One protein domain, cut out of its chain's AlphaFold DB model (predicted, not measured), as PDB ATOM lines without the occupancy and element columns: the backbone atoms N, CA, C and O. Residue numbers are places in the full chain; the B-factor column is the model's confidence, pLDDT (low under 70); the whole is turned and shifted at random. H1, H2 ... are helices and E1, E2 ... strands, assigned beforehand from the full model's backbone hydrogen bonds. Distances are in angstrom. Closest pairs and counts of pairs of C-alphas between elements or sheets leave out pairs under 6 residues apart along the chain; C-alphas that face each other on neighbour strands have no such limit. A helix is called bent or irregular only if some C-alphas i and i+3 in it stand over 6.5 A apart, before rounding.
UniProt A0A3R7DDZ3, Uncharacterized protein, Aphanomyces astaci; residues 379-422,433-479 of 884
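What this domain is: This is residues 379 to 422 and 433 to 479 of the 884 residues of an uncharacterized protein of Aphanomyces astaci (UniProt A0A3R7DDZ3). What is the shape? Strand hairpin E1-E2 runs straight into H1, which packs side by side with H4; long H3 passes beside E1 to reach H4, and small H2 sits at H1's far end. What is printed? The printed part has 91 residues, ordered E1, E2, H1, H2, H3, H4, with antiparallel sheet E1 - E2 and class mixed; it is compact, radius of gyration of the C-alphas 12.9 A, spanning 41 by 29 by 17 A.

Where its parts are: Where are the strands? E1, residues 379 to 384, begins at C-alpha (-32.546, 39.377, -3.668); E2 is residues 391 to 397. And the helices? H1 is residues 398 to 411, H2 413 to 417, H3 433 to 451, 26.7 A long and only just irregular, C-alphas 438 and 441 being 6.9 A apart. H4, residues 461 to 473, ends at C-alpha (-45.195, 41.640, -3.317).

How they stand to each other: How do strands pair? N 381 and O 394 are within hydrogen-bond range, 2.8 A. Which helices touch? H1 and H4 touch, closest C-alphas Leu 411 and Ala 462, 5.7 A, at a shallow tilt of 12 degrees, opposite ways. H3, with residues 450 to 451 alone, only just touches H4, with 3 pairs of C-alphas within 8 A, closest Ala 451 and Leu 470, 7.7 A. Are backbones regular? O i to N i+4 pairs are within range throughout H1 and H4, 13 of 15 in H3 and 0 of 1 in H2, where 2 of 2 O i to N i+3 pairs are.

The domain as a whole: Is anything cut? Residues 423 to 432 are not printed, with 16.3 A between C-alphas 422 and 433. Where is confidence low? Residues 386 to 390, 434, 455 to 459 and 478 to 479 have pLDDT under 70.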
ATOM      1  N   TYR A 379     -32.859  38.396  -4.698       83.19
ATOM      2  CA  TYR A 379     -32.546  39.377  -3.668       83.19
ATOM      3  C   TYR A 379     -33.375  39.034  -2.440       83.19
ATOM      4  O   TYR A 379     -34.602  38.960  -2.545       83.19
ATOM      5  N   GLU A 380     -32.726  38.835  -1.301       84.00
ATOM      6  CA  GLU A 380     -33.403  38.648  -0.024       84.00
ATOM      7  C   GLU A 380     -33.776  40.004   0.581       84.00
ATOM      8  O   GLU A 380     -32.960  40.921   0.641       84.00
ATOM      9  N   ILE A 381     -35.033  40.148   0.995       83.25
ATOM     10  CA  ILE A 381     -35.604  41.391   1.510       83.25
ATOM     11  C   ILE A 381     -36.085  41.140   2.937       83.25
ATOM     12  O   ILE A 381     -37.111  40.482   3.125       83.25
ATOM     13  N   ARG A 382     -35.402  41.714   3.934       80.38
ATOM     14  CA  ARG A 382     -35.928  41.815   5.303       80.38
ATOM     15  C   ARG A 382     -36.989  42.918   5.349       80.38
ATOM     16  O   ARG A 382     -36.664  44.098   5.226       80.38
ATOM     17  N   THR A 383     -38.244  42.536   5.553       77.00
ATOM     18  CA  THR A 383     -39.366  43.455   5.799       77.00
ATOM     19  C   THR A 383     -39.748  43.387   7.267       77.00
ATOM     20  O   THR A 383     -40.003  42.296   7.759       77.00
ATOM     21  N   SER A 384     -39.818  44.525   7.955       73.69
ATOM     22  CA  SER A 384     -40.480  44.642   9.259       73.69
ATOM     23  C   SER A 384     -41.873  45.220   9.019       73.69
ATOM     24  O   SER A 384     -41.984  46.313   8.458       73.69
ATOM     25  N   ASP A 385     -42.930  44.483   9.357       72.75
ATOM     26  CA  ASP A 385     -44.295  45.007   9.319       72.75
ATOM     27  C   ASP A 385     -44.622  45.705  10.646       72.75
ATOM     28  O   ASP A 385     -44.821  45.060  11.676       72.75
ATOM     29  N   LEU A 386     -44.707  47.036  10.610       67.25
ATOM     30  CA  LEU A 386     -45.013  47.862  11.779       67.25
ATOM     31  C   LEU A 386     -46.433  47.633  12.326       67.25
ATOM     32  O   LEU A 386     -46.674  47.923  13.497       67.25
ATOM     33  N   GLU A 387     -47.374  47.120  11.525       61.72
ATOM     34  CA  GLU A 387     -48.754  46.890  11.975       61.72
ATOM     35  C   GLU A 387     -48.940  45.544  12.687       61.72
ATOM     36  O   GLU A 387     -49.834  45.439  13.529       61.72
ATOM     37  N   THR A 388     -48.096  44.541  12.429       60.72
ATOM     38  CA  THR A 388     -48.164  43.221  13.095       60.72
ATOM     39  C   THR A 388     -46.973  42.923  14.007       60.72
ATOM     40  O   THR A 388     -47.089  42.084  14.897       60.72
ATOM     41  N   GLY A 389     -45.847  43.620  13.833       58.69
ATOM     42  CA  GLY A 389     -44.573  43.344  14.503       58.69
ATOM     43  C   GLY A 389     -43.761  42.209  13.863       58.69
ATOM     44  O   GLY A 389     -42.694  41.871  14.370       58.69
ATOM     45  N   VAL A 390     -44.242  41.604  12.771       67.75
ATOM     46  CA  VAL A 390     -43.596  40.440  12.152       67.75
ATOM     47  C   VAL A 390     -42.489  40.868  11.191       67.75
ATOM     48  O   VAL A 390     -42.694  41.694  10.300       67.75
ATOM     49  N   VAL A 391     -41.316  40.246  11.335       72.00
ATOM     50  CA  VAL A 391     -40.221  40.354  10.364       72.00
ATOM     51  C   VAL A 391     -40.323  39.204   9.361       72.00
ATOM     52  O   VAL A 391     -40.261  38.036   9.738       72.00
ATOM     53  N   VAL A 392     -40.466  39.534   8.078       75.94
ATOM     54  CA  VAL A 392     -40.588  38.578   6.969       75.94
ATOM     55  C   VAL A 392     -39.399  38.731   6.027       75.94
ATOM     56  O   VAL A 392     -39.119  39.827   5.536       75.94
ATOM     57  N   PHE A 393     -38.728  37.620   5.728       81.81
ATOM     58  CA  PHE A 393     -37.703  37.543   4.690       81.81
ATOM     59  C   PHE A 393     -38.344  37.075   3.383       81.81
ATOM     60  O   PHE A 393     -39.000  36.034   3.348       81.81
ATOM     61  N   THR A 394     -38.177  37.835   2.297       85.12
ATOM     62  CA  THR A 394     -38.661  37.421   0.970       85.12
ATOM     63  C   THR A 394     -37.584  37.471  -0.095       85.12
ATOM     64  O   THR A 394     -36.935  38.491  -0.297       85.12
ATOM     65  N   GLN A 395     -37.444  36.370  -0.828       87.94
ATOM     66  CA  GLN A 395     -36.566  36.275  -1.988       87.94
ATOM     67  C   GLN A 395     -37.329  36.720  -3.245       87.94
ATOM     68  O   GLN A 395     -38.462  36.284  -3.492       87.94
ATOM     69  N   ARG A 396     -36.757  37.667  -3.999       89.12
ATOM     70  CA  ARG A 396     -37.364  38.288  -5.193       89.12
ATOM     71  C   ARG A 396     -36.325  38.600  -6.256       89.12
ATOM     72  O   ARG A 396     -35.253  39.111  -5.963       89.12
ATOM     73  N   ARG A 397     -36.660  38.415  -7.529       87.12
ATOM     74  CA  ARG A 397     -35.774  38.764  -8.651       87.12
ATOM     75  C   ARG A 397     -35.968  40.213  -9.081       87.12
ATOM     76  O   ARG A 397     -37.081  40.740  -9.079       87.12
ATOM     77  N   PHE A 398     -34.921  40.847  -9.610       86.06
ATOM     78  CA  PHE A 398     -34.998  42.229 -10.120       86.06
ATOM     79  C   PHE A 398     -36.080  42.432 -11.211       86.06
ATOM     80  O   PHE A 398     -36.673  43.507 -11.345       86.06
ATOM     81  N   LYS A 399     -36.424  41.373 -11.963       86.56
ATOM     82  CA  LYS A 399     -37.552  41.365 -12.914       86.56
ATOM     83  C   LYS A 399     -38.913  41.573 -12.228       86.56
ATOM     84  O   LYS A 399     -39.777  42.224 -12.818       86.56
ATOM     85  N   GLU A 400     -39.104  41.058 -11.014       89.56
ATOM     86  CA  GLU A 400     -40.331  41.223 -10.225       89.56
ATOM     87  C   GLU A 400     -40.414  42.607  -9.585       89.56
ATOM     88  O   GLU A 400     -41.441  43.258  -9.755       89.56
ATOM     89  N   PHE A 401     -39.328  43.122  -8.991       89.69
ATOM     90  CA  PHE A 401     -39.237  44.528  -8.556       89.69
ATOM     91  C   PHE A 401     -39.655  45.497  -9.668       89.69
ATOM     92  O   PHE A 401     -40.463  46.401  -9.468       89.69
ATOM     93  N   HIS A 402     -39.165  45.276 -10.888       88.62
ATOM     94  CA  HIS A 402     -39.509  46.121 -12.028       88.62
ATOM     95  C   HIS A 402     -40.962  45.915 -12.520       88.62
ATOM     96  O   HIS A 402     -41.553  46.835 -13.096       88.62
ATOM     97  N   LYS A 403     -41.567  44.737 -12.308       90.94
ATOM     98  CA  LYS A 403     -43.002  44.487 -12.558       90.94
ATOM     99  C   LYS A 403     -43.864  45.206 -11.509       90.94
ATOM    100  O   LYS A 403     -44.881  45.792 -11.868       90.94
ATOM    101  N   PHE A 404     -43.428  45.196 -10.252       91.75
ATOM    102  CA  PHE A 404     -44.042  45.879  -9.116       91.75
ATOM    103  C   PHE A 404     -44.009  47.407  -9.278       91.75
ATOM    104  O   PHE A 404     -45.067  48.030  -9.286       91.75
ATOM    105  N   HIS A 405     -42.840  47.991  -9.569       90.06
ATOM    106  CA  HIS A 405     -42.685  49.425  -9.849       90.06
ATOM    107  C   HIS A 405     -43.642  49.914 -10.954       90.06
ATOM    108  O   HIS A 405     -44.369  50.884 -10.755       90.06
ATOM    109  N   ARG A 406     -43.751  49.189 -12.084       90.81
ATOM    110  CA  ARG A 406     -44.712  49.530 -13.156       90.81
ATOM    111  C   ARG A 406     -46.171  49.511 -12.689       90.81
ATOM    112  O   ARG A 406     -46.934  50.377 -13.104       90.81
ATOM    113  N   LYS A 407     -46.568  48.534 -11.860       91.38
ATOM    114  CA  LYS A 407     -47.926  48.484 -11.292       91.38
ATOM    115  C   LYS A 407     -48.184  49.683 -10.373       91.38
ATOM    116  O   LYS A 407     -49.246  50.286 -10.464       91.38
ATOM    117  N   LEU A 408     -47.217  50.048  -9.531       90.00
ATOM    118  CA  LEU A 408     -47.334  51.190  -8.621       90.00
ATOM    119  C   LEU A 408     -47.423  52.531  -9.360       90.00
ATOM    120  O   LEU A 408     -48.314  53.320  -9.059       90.00
ATOM    121  N   THR A 409     -46.575  52.768 -10.367       88.81
ATOM    122  CA  THR A 409     -46.643  53.964 -11.230       88.81
ATOM    123  C   THR A 409     -48.006  54.120 -11.915       88.81
ATOM    124  O   THR A 409     -48.450  55.245 -12.136       88.81
ATOM    125  N   ALA A 410     -48.697  53.014 -12.221       87.94
ATOM    126  CA  ALA A 410     -50.048  53.041 -12.783       87.94
ATOM    127  C   ALA A 410     -51.148  53.390 -11.754       87.94
ATOM    128  O   ALA A 410     -52.224  53.823 -12.159       87.94
ATOM    129  N   LEU A 411     -50.893  53.231 -10.448       85.50
ATOM    130  CA  LEU A 411     -51.807  53.647  -9.371       85.50
ATOM    131  C   LEU A 411     -51.510  55.058  -8.844       85.50
ATOM    132  O   LEU A 411     -52.425  55.769  -8.436       85.50
ATOM    133  N   THR A 412     -50.238  55.464  -8.799       83.94
ATOM    134  CA  THR A 412     -49.823  56.744  -8.214       83.94
ATOM    135  C   THR A 412     -48.564  57.305  -8.871       83.94
ATOM    136  O   THR A 412     -47.506  56.678  -8.920       83.94
ATOM    137  N   THR A 413     -48.654  58.555  -9.326       83.19
ATOM    138  CA  THR A 413     -47.541  59.275  -9.960       83.19
ATOM    139  C   THR A 413     -46.422  59.647  -8.985       83.19
ATOM    140  O   THR A 413     -45.309  59.915  -9.435       83.19
ATOM    141  N   ARG A 414     -46.665  59.618  -7.661       80.44
ATOM    142  CA  ARG A 414     -45.640  59.925  -6.640       80.44
ATOM    143  C   ARG A 414     -44.442  58.974  -6.701       80.44
ATOM    144  O   ARG A 414     -43.317  59.410  -6.488       80.44
ATOM    145  N   VAL A 415     -44.667  57.710  -7.069       84.12
ATOM    146  CA  VAL A 415     -43.616  56.675  -7.172       84.12
ATOM    147  C   VAL A 415     -42.573  56.998  -8.250       84.12
ATOM    148  O   VAL A 415     -41.439  56.536  -8.159       84.12
ATOM    149  N   ASN A 416     -42.901  57.857  -9.220       82.69
ATOM    150  CA  ASN A 416     -41.950  58.316 -10.238       82.69
ATOM    151  C   ASN A 416     -40.882  59.274  -9.674       82.69
ATOM    152  O   ASN A 416     -39.874  59.506 -10.334       82.69
ATOM    153  N   GLY A 417     -41.096  59.834  -8.477       79.88
ATOM    154  CA  GLY A 417     -40.101  60.632  -7.755       79.88
ATOM    155  C   GLY A 417     -39.137  59.801  -6.900       79.88
ATOM    156  O   GLY A 417     -38.252  60.371  -6.269       79.88
ATOM    157  N   PHE A 418     -39.304  58.476  -6.840       85.38
ATOM    158  CA  PHE A 418     -38.460  57.606  -6.022       85.38
ATOM    159  C   PHE A 418     -37.264  57.063  -6.813       85.38
ATOM    160  O   PHE A 418     -37.429  56.652  -7.964       85.38
ATOM    161  N   PRO A 419     -36.063  57.000  -6.206       83.12
ATOM    162  CA  PRO A 419     -34.900  56.395  -6.839       83.12
ATOM    163  C   PRO A 419     -35.121  54.885  -6.992       83.12
ATOM    164  O   PRO A 419     -35.038  54.130  -6.026       83.12
ATOM    165  N   PHE A 420     -35.402  54.440  -8.216       85.88
ATOM    166  CA  PHE A 420     -35.470  53.023  -8.571       85.88
ATOM    167  C   PHE A 420     -34.214  52.628  -9.371       85.88
ATOM    168  O   PHE A 420     -33.896  53.312 -10.350       85.88
ATOM    169  N   PRO A 421     -33.495  51.544  -9.012       82.19
ATOM    170  CA  PRO A 421     -32.295  51.128  -9.734       82.19
ATOM    171  C   PRO A 421     -32.547  50.865 -11.223       82.19
ATOM    172  O   PRO A 421     -33.464  50.135 -11.606       82.19
ATOM    173  N   SER A 422     -31.709  51.444 -12.080       72.44
ATOM    174  CA  SER A 422     -31.815  51.279 -13.528       72.44
ATOM    175  C   SER A 422     -31.441  49.860 -13.972       72.44
ATOM    176  O   SER A 422     -30.624  49.169 -13.359       72.44
ATOM    177  N   PRO A 433     -22.789  38.766  -8.891       70.56
ATOM    178  CA  PRO A 433     -23.136  38.845  -7.470       70.56
ATOM    179  C   PRO A 433     -22.710  40.154  -6.788       70.56
ATOM    180  O   PRO A 433     -23.435  40.662  -5.937       70.56
ATOM    181  N   ARG A 434     -21.593  40.765  -7.205       69.75
ATOM    182  CA  ARG A 434     -21.129  42.073  -6.705       69.75
ATOM    183  C   ARG A 434     -22.073  43.212  -7.094       69.75
ATOM    184  O   ARG A 434     -22.356  44.089  -6.284       69.75
ATOM    185  N   VAL A 435     -22.600  43.174  -8.319       72.19
ATOM    186  CA  VAL A 435     -23.606  44.127  -8.818       72.19
ATOM    187  C   VAL A 435     -24.946  43.920  -8.113       72.19
ATOM    188  O   VAL A 435     -25.641  44.894  -7.830       72.19
ATOM    189  N   ALA A 436     -25.314  42.676  -7.798       73.88
ATOM    190  CA  ALA A 436     -26.511  42.394  -7.015       73.88
ATOM    191  C   ALA A 436     -26.389  42.929  -5.579       73.88
ATOM    192  O   ALA A 436     -27.250  43.701  -5.161       73.88
ATOM    193  N   ALA A 437     -25.284  42.634  -4.887       72.12
ATOM    194  CA  ALA A 437     -24.993  43.160  -3.554       72.12
ATOM    195  C   ALA A 437     -24.990  44.702  -3.518       72.12
ATOM    196  O   ALA A 437     -25.595  45.301  -2.635       72.12
ATOM    197  N   GLN A 438     -24.407  45.365  -4.526       73.25
ATOM    198  CA  GLN A 438     -24.454  46.830  -4.643       73.25
ATOM    199  C   GLN A 438     -25.878  47.373  -4.883       73.25
ATOM    200  O   GLN A 438     -26.194  48.495  -4.487       73.25
ATOM    201  N   ARG A 439     -26.750  46.604  -5.549       79.81
ATOM    202  CA  ARG A 439     -28.115  47.027  -5.900       79.81
ATOM    203  C   ARG A 439     -29.128  46.780  -4.775       79.81
ATOM    204  O   ARG A 439     -30.116  47.509  -4.708       79.81
ATOM    205  N   GLN A 440     -28.901  45.794  -3.903       82.06
ATOM    206  CA  GLN A 440     -29.843  45.416  -2.843       82.06
ATOM    207  C   GLN A 440     -30.219  46.585  -1.904       82.06
ATOM    208  O   GLN A 440     -31.419  46.854  -1.801       82.06
ATOM    209  N   PRO A 441     -29.284  47.366  -1.317       77.81
ATOM    210  CA  PRO A 441     -29.647  48.472  -0.423       77.81
ATOM    211  C   PRO A 441     -30.536  49.528  -1.093       77.81
ATOM    212  O   PRO A 441     -31.424  50.095  -0.460       77.81
ATOM    213  N   ALA A 442     -30.350  49.763  -2.398       80.62
ATOM    214  CA  ALA A 442     -31.172  50.691  -3.172       80.62
ATOM    215  C   ALA A 442     -32.575  50.132  -3.489       80.62
ATOM    216  O   ALA A 442     -33.531  50.901  -3.595       80.62
ATOM    217  N   LEU A 443     -32.723  48.808  -3.616       86.88
ATOM    218  CA  LEU A 443     -34.028  48.149  -3.749       86.88
ATOM    219  C   LEU A 443     -34.806  48.164  -2.427       86.88
ATOM    220  O   LEU A 443     -36.002  48.449  -2.432       86.88
ATOM    221  N   GLU A 444     -34.137  47.934  -1.298       85.00
ATOM    222  CA  GLU A 444     -34.752  48.063   0.026       85.00
ATOM    223  C   GLU A 444     -35.127  49.519   0.346       85.00
ATOM    224  O   GLU A 444     -36.235  49.780   0.806       85.00
ATOM    225  N   ALA A 445     -34.251  50.488   0.056       81.06
ATOM    226  CA  ALA A 445     -34.558  51.910   0.223       81.06
ATOM    227  C   ALA A 445     -35.758  52.343  -0.640       81.06
ATOM    228  O   ALA A 445     -36.619  53.086  -0.171       81.06
ATOM    229  N   TYR A 446     -35.870  51.825  -1.869       87.06
ATOM    230  CA  TYR A 446     -37.067  52.004  -2.692       87.06
ATOM    231  C   TYR A 446     -38.324  51.419  -2.021       87.06
ATOM    232  O   TYR A 446     -39.360  52.080  -2.015       87.06
ATOM    233  N   LEU A 447     -38.251  50.227  -1.416       87.75
ATOM    234  CA  LEU A 447     -39.385  49.631  -0.696       87.75
ATOM    235  C   LEU A 447     -39.783  50.426   0.556       87.75
ATOM    236  O   LEU A 447     -40.977  50.629   0.769       87.75
ATOM    237  N   ARG A 448     -38.822  50.945   1.333       82.75
ATOM    238  CA  ARG A 448     -39.088  51.832   2.485       82.75
ATOM    239  C   ARG A 448     -39.813  53.115   2.048       82.75
ATOM    240  O   ARG A 448     -40.792  53.509   2.674       82.75
ATOM    241  N   LEU A 449     -39.417  53.711   0.918       83.19
ATOM    242  CA  LEU A 449     -40.125  54.858   0.328       83.19
ATOM    243  C   LEU A 449     -41.516  54.494  -0.220       83.19
ATOM    244  O   LEU A 449     -42.437  55.302  -0.143       83.19
ATOM    245  N   VAL A 450     -41.705  53.284  -0.758       86.50
ATOM    246  CA  VAL A 450     -43.045  52.798  -1.128       86.50
ATOM    247  C   VAL A 450     -43.926  52.641   0.111       86.50
ATOM    248  O   VAL A 450     -45.073  53.077   0.060       86.50
ATOM    249  N   ALA A 451     -43.406  52.102   1.218       82.19
ATOM    250  CA  ALA A 451     -44.146  51.952   2.471       82.19
ATOM    251  C   ALA A 451     -44.647  53.303   3.029       82.19
ATOM    252  O   ALA A 451     -45.817  53.409   3.393       82.19
ATOM    253  N   SER A 452     -43.837  54.369   2.986       78.38
ATOM    254  CA  SER A 452     -44.252  55.714   3.439       78.38
ATOM    255  C   SER A 452     -45.237  56.448   2.507       78.38
ATOM    256  O   SER A 452     -45.665  57.563   2.808       78.38
ATOM    257  N   LEU A 453     -45.658  55.847   1.383       76.62
ATOM    258  CA  LEU A 453     -46.833  56.317   0.629       76.62
ATOM    259  C   LEU A 453     -48.157  55.757   1.152       76.62
ATOM    260  O   LEU A 453     -49.215  56.272   0.770       76.62
ATOM    261  N   VAL A 454     -48.110  54.668   1.921       71.88
ATOM    262  CA  VAL A 454     -49.274  53.819   2.205       71.88
ATOM    263  C   VAL A 454     -49.754  53.860   3.645       71.88
ATOM    264  O   VAL A 454     -50.672  53.136   4.008       71.88
ATOM    265  N   THR A 455     -49.208  54.789   4.412       65.25
ATOM    266  CA  THR A 455     -49.605  55.169   5.765       65.25
ATOM    267  C   THR A 455     -49.490  56.705   5.896       65.25
ATOM    268  O   THR A 455     -49.073  57.378   4.942       65.25
ATOM    269  N   PRO A 456     -49.957  57.314   7.002       61.47
ATOM    270  CA  PRO A 456     -50.967  56.789   7.922       61.47
ATOM    271  C   PRO A 456     -52.381  56.765   7.298       61.47
ATOM    272  O   PRO A 456     -52.623  57.285   6.204       61.47
ATOM    273  N   SER A 457     -53.314  56.138   8.016       57.72
ATOM    274  CA  SER A 457     -54.757  56.088   7.724       57.72
ATOM    275  C   SER A 457     -55.429  57.472   7.902       57.72
ATOM    276  O   SER A 457     -54.942  58.254   8.720       57.72
ATOM    277  N   PRO A 458     -56.537  57.817   7.202       56.00
ATOM    278  CA  PRO A 458     -57.278  57.029   6.214       56.00
ATOM    279  C   PRO A 458     -56.628  57.015   4.826       56.00
ATOM    280  O   PRO A 458     -56.229  58.039   4.268       56.00
ATOM    281  N   LEU A 459     -56.576  55.826   4.225       68.88
ATOM    282  CA  LEU A 459     -55.999  55.625   2.899       68.88
ATOM    283  C   LEU A 459     -57.010  55.950   1.797       68.88
ATOM    284  O   LEU A 459     -58.119  55.423   1.768       68.88
ATOM    285  N   THR A 460     -56.603  56.772   0.827       79.38
ATOM    286  CA  THR A 460     -57.358  56.910  -0.427       79.38
ATOM    287  C   THR A 460     -57.296  55.601  -1.219       79.38
ATOM    288  O   THR A 460     -56.333  54.845  -1.088       79.38
ATOM    289  N   GLY A 461     -58.271  55.331  -2.097       78.69
ATOM    290  CA  GLY A 461     -58.325  54.067  -2.854       78.69
ATOM    291  C   GLY A 461     -57.042  53.732  -3.636       78.69
ATOM    292  O   GLY A 461     -56.652  52.571  -3.716       78.69
ATOM    293  N   ALA A 462     -56.322  54.746  -4.132       80.12
ATOM    294  CA  ALA A 462     -55.019  54.567  -4.780       80.12
ATOM    295  C   ALA A 462     -53.901  54.142  -3.806       80.12
ATOM    296  O   ALA A 462     -53.027  53.364  -4.188       80.12
ATOM    297  N   ARG A 463     -53.931  54.609  -2.546       80.94
ATOM    298  CA  ARG A 463     -53.032  54.128  -1.482       80.94
ATOM    299  C   ARG A 463     -53.425  52.718  -1.045       80.94
ATOM    300  O   ARG A 463     -52.574  51.846  -1.051       80.94
ATOM    301  N   ALA A 464     -54.703  52.448  -0.778       80.62
ATOM    302  CA  ALA A 464     -55.169  51.103  -0.420       80.62
ATOM    303  C   ALA A 464     -54.798  50.047  -1.491       80.62
ATOM    304  O   ALA A 464     -54.308  48.967  -1.165       80.62
ATOM    305  N   GLY A 465     -54.924  50.390  -2.780       84.00
ATOM    306  CA  GLY A 465     -54.445  49.547  -3.882       84.00
ATOM    307  C   GLY A 465     -52.921  49.357  -3.902       84.00
ATOM    308  O   GLY A 465     -52.443  48.264  -4.200       84.00
ATOM    309  N   ALA A 466     -52.144  50.384  -3.543       85.62
ATOM    310  CA  ALA A 466     -50.696  50.257  -3.377       85.62
ATOM    311  C   ALA A 466     -50.317  49.379  -2.165       85.62
ATOM    312  O   ALA A 466     -49.326  48.657  -2.254       85.62
ATOM    313  N   LEU A 467     -51.116  49.379  -1.089       84.19
ATOM    314  CA  LEU A 467     -50.873  48.572   0.117       84.19
ATOM    315  C   LEU A 467     -51.053  47.092  -0.202       84.19
ATOM    316  O   LEU A 467     -50.128  46.310  -0.012       84.19
ATOM    317  N   SER A 468     -52.187  46.744  -0.817       84.38
ATOM    318  CA  SER A 468     -52.458  45.386  -1.296       84.38
ATOM    319  C   SER A 468     -51.369  44.891  -2.258       84.38
ATOM    320  O   SER A 468     -50.908  43.755  -2.143       84.38
ATOM    321  N   LEU A 469     -50.880  45.745  -3.171       88.56
ATOM    322  CA  LEU A 469     -49.747  45.393  -4.032       88.56
ATOM    323  C   LEU A 469     -48.440  45.176  -3.257       88.56
ATOM    324  O   LEU A 469     -47.693  44.273  -3.630       88.56
ATOM    325  N   LEU A 470     -48.144  45.988  -2.237       88.12
ATOM    326  CA  LEU A 470     -46.934  45.877  -1.414       88.12
ATOM    327  C   LEU A 470     -46.970  44.607  -0.552       88.12
ATOM    328  O   LEU A 470     -46.041  43.809  -0.629       88.12
ATOM    329  N   GLN A 471     -48.069  44.367   0.167       84.56
ATOM    330  CA  GLN A 471     -48.317  43.150   0.952       84.56
ATOM    331  C   GLN A 471     -48.209  41.891   0.077       84.56
ATOM    332  O   GLN A 471     -47.474  40.964   0.412       84.56
ATOM    333  N   THR A 472     -48.844  41.893  -1.104       87.94
ATOM    334  CA  THR A 472     -48.744  40.789  -2.079       87.94
ATOM    335  C   THR A 472     -47.314  40.615  -2.604       87.94
ATOM    336  O   THR A 472     -46.856  39.491  -2.799       87.94
ATOM    337  N   PHE A 473     -46.585  41.709  -2.859       90.00
ATOM    338  CA  PHE A 473     -45.195  41.640  -3.317       90.00
ATOM    339  C   PHE A 473     -44.258  41.099  -2.230       90.00
ATOM    340  O   PHE A 473     -43.340  40.353  -2.559       90.00
ATOM    341  N   LEU A 474     -44.513  41.406  -0.959       86.69
ATOM    342  CA  LEU A 474     -43.700  40.998   0.191       86.69
ATOM    343  C   LEU A 474     -44.228  39.742   0.907       86.69
ATOM    344  O   LEU A 474     -43.704  39.390   1.955       86.69
ATOM    345  N   SER A 475     -45.224  39.045   0.338       83.81
ATOM    346  CA  SER A 475     -45.827  37.819   0.901       83.81
ATOM    347  C   SER A 475     -46.147  37.917   2.400       83.81
ATOM    348  O   SER A 475     -45.973  36.943   3.130       83.81
ATOM    349  N   LEU A 476     -46.584  39.092   2.865       77.25
ATOM    350  CA  LEU A 476     -46.896  39.290   4.279       77.25
ATOM    351  C   LEU A 476     -48.097  38.406   4.669       77.25
ATOM    352  O   LEU A 476     -49.044  38.318   3.879       77.25
ATOM    353  N   PRO A 477     -48.080  37.747   5.845       70.62
ATOM    354  CA  PRO A 477     -49.238  36.997   6.317       70.62
ATOM    355  C   PRO A 477     -50.426  37.937   6.536       70.62
ATOM    356  O   PRO A 477     -50.251  39.117   6.841       70.62
ATOM    357  N   ASP A 478     -51.644  37.413   6.408       66.75
ATOM    358  CA  ASP A 478     -52.846  38.172   6.753       66.75
ATOM    359  C   ASP A 478     -52.796  38.539   8.244       66.75
ATOM    360  O   ASP A 478     -52.562  37.672   9.094       66.75
ATOM    361  N   SER A 479     -53.026  39.810   8.581       60.53
ATOM    362  CA  SER A 479     -53.060  40.305   9.960       60.53
ATOM    363  C   SER A 479     -54.034  39.511  10.842       60.53
ATOM    364  O   SER A 479     -53.789  39.364  12.039       60.53
TER     365      SER A 479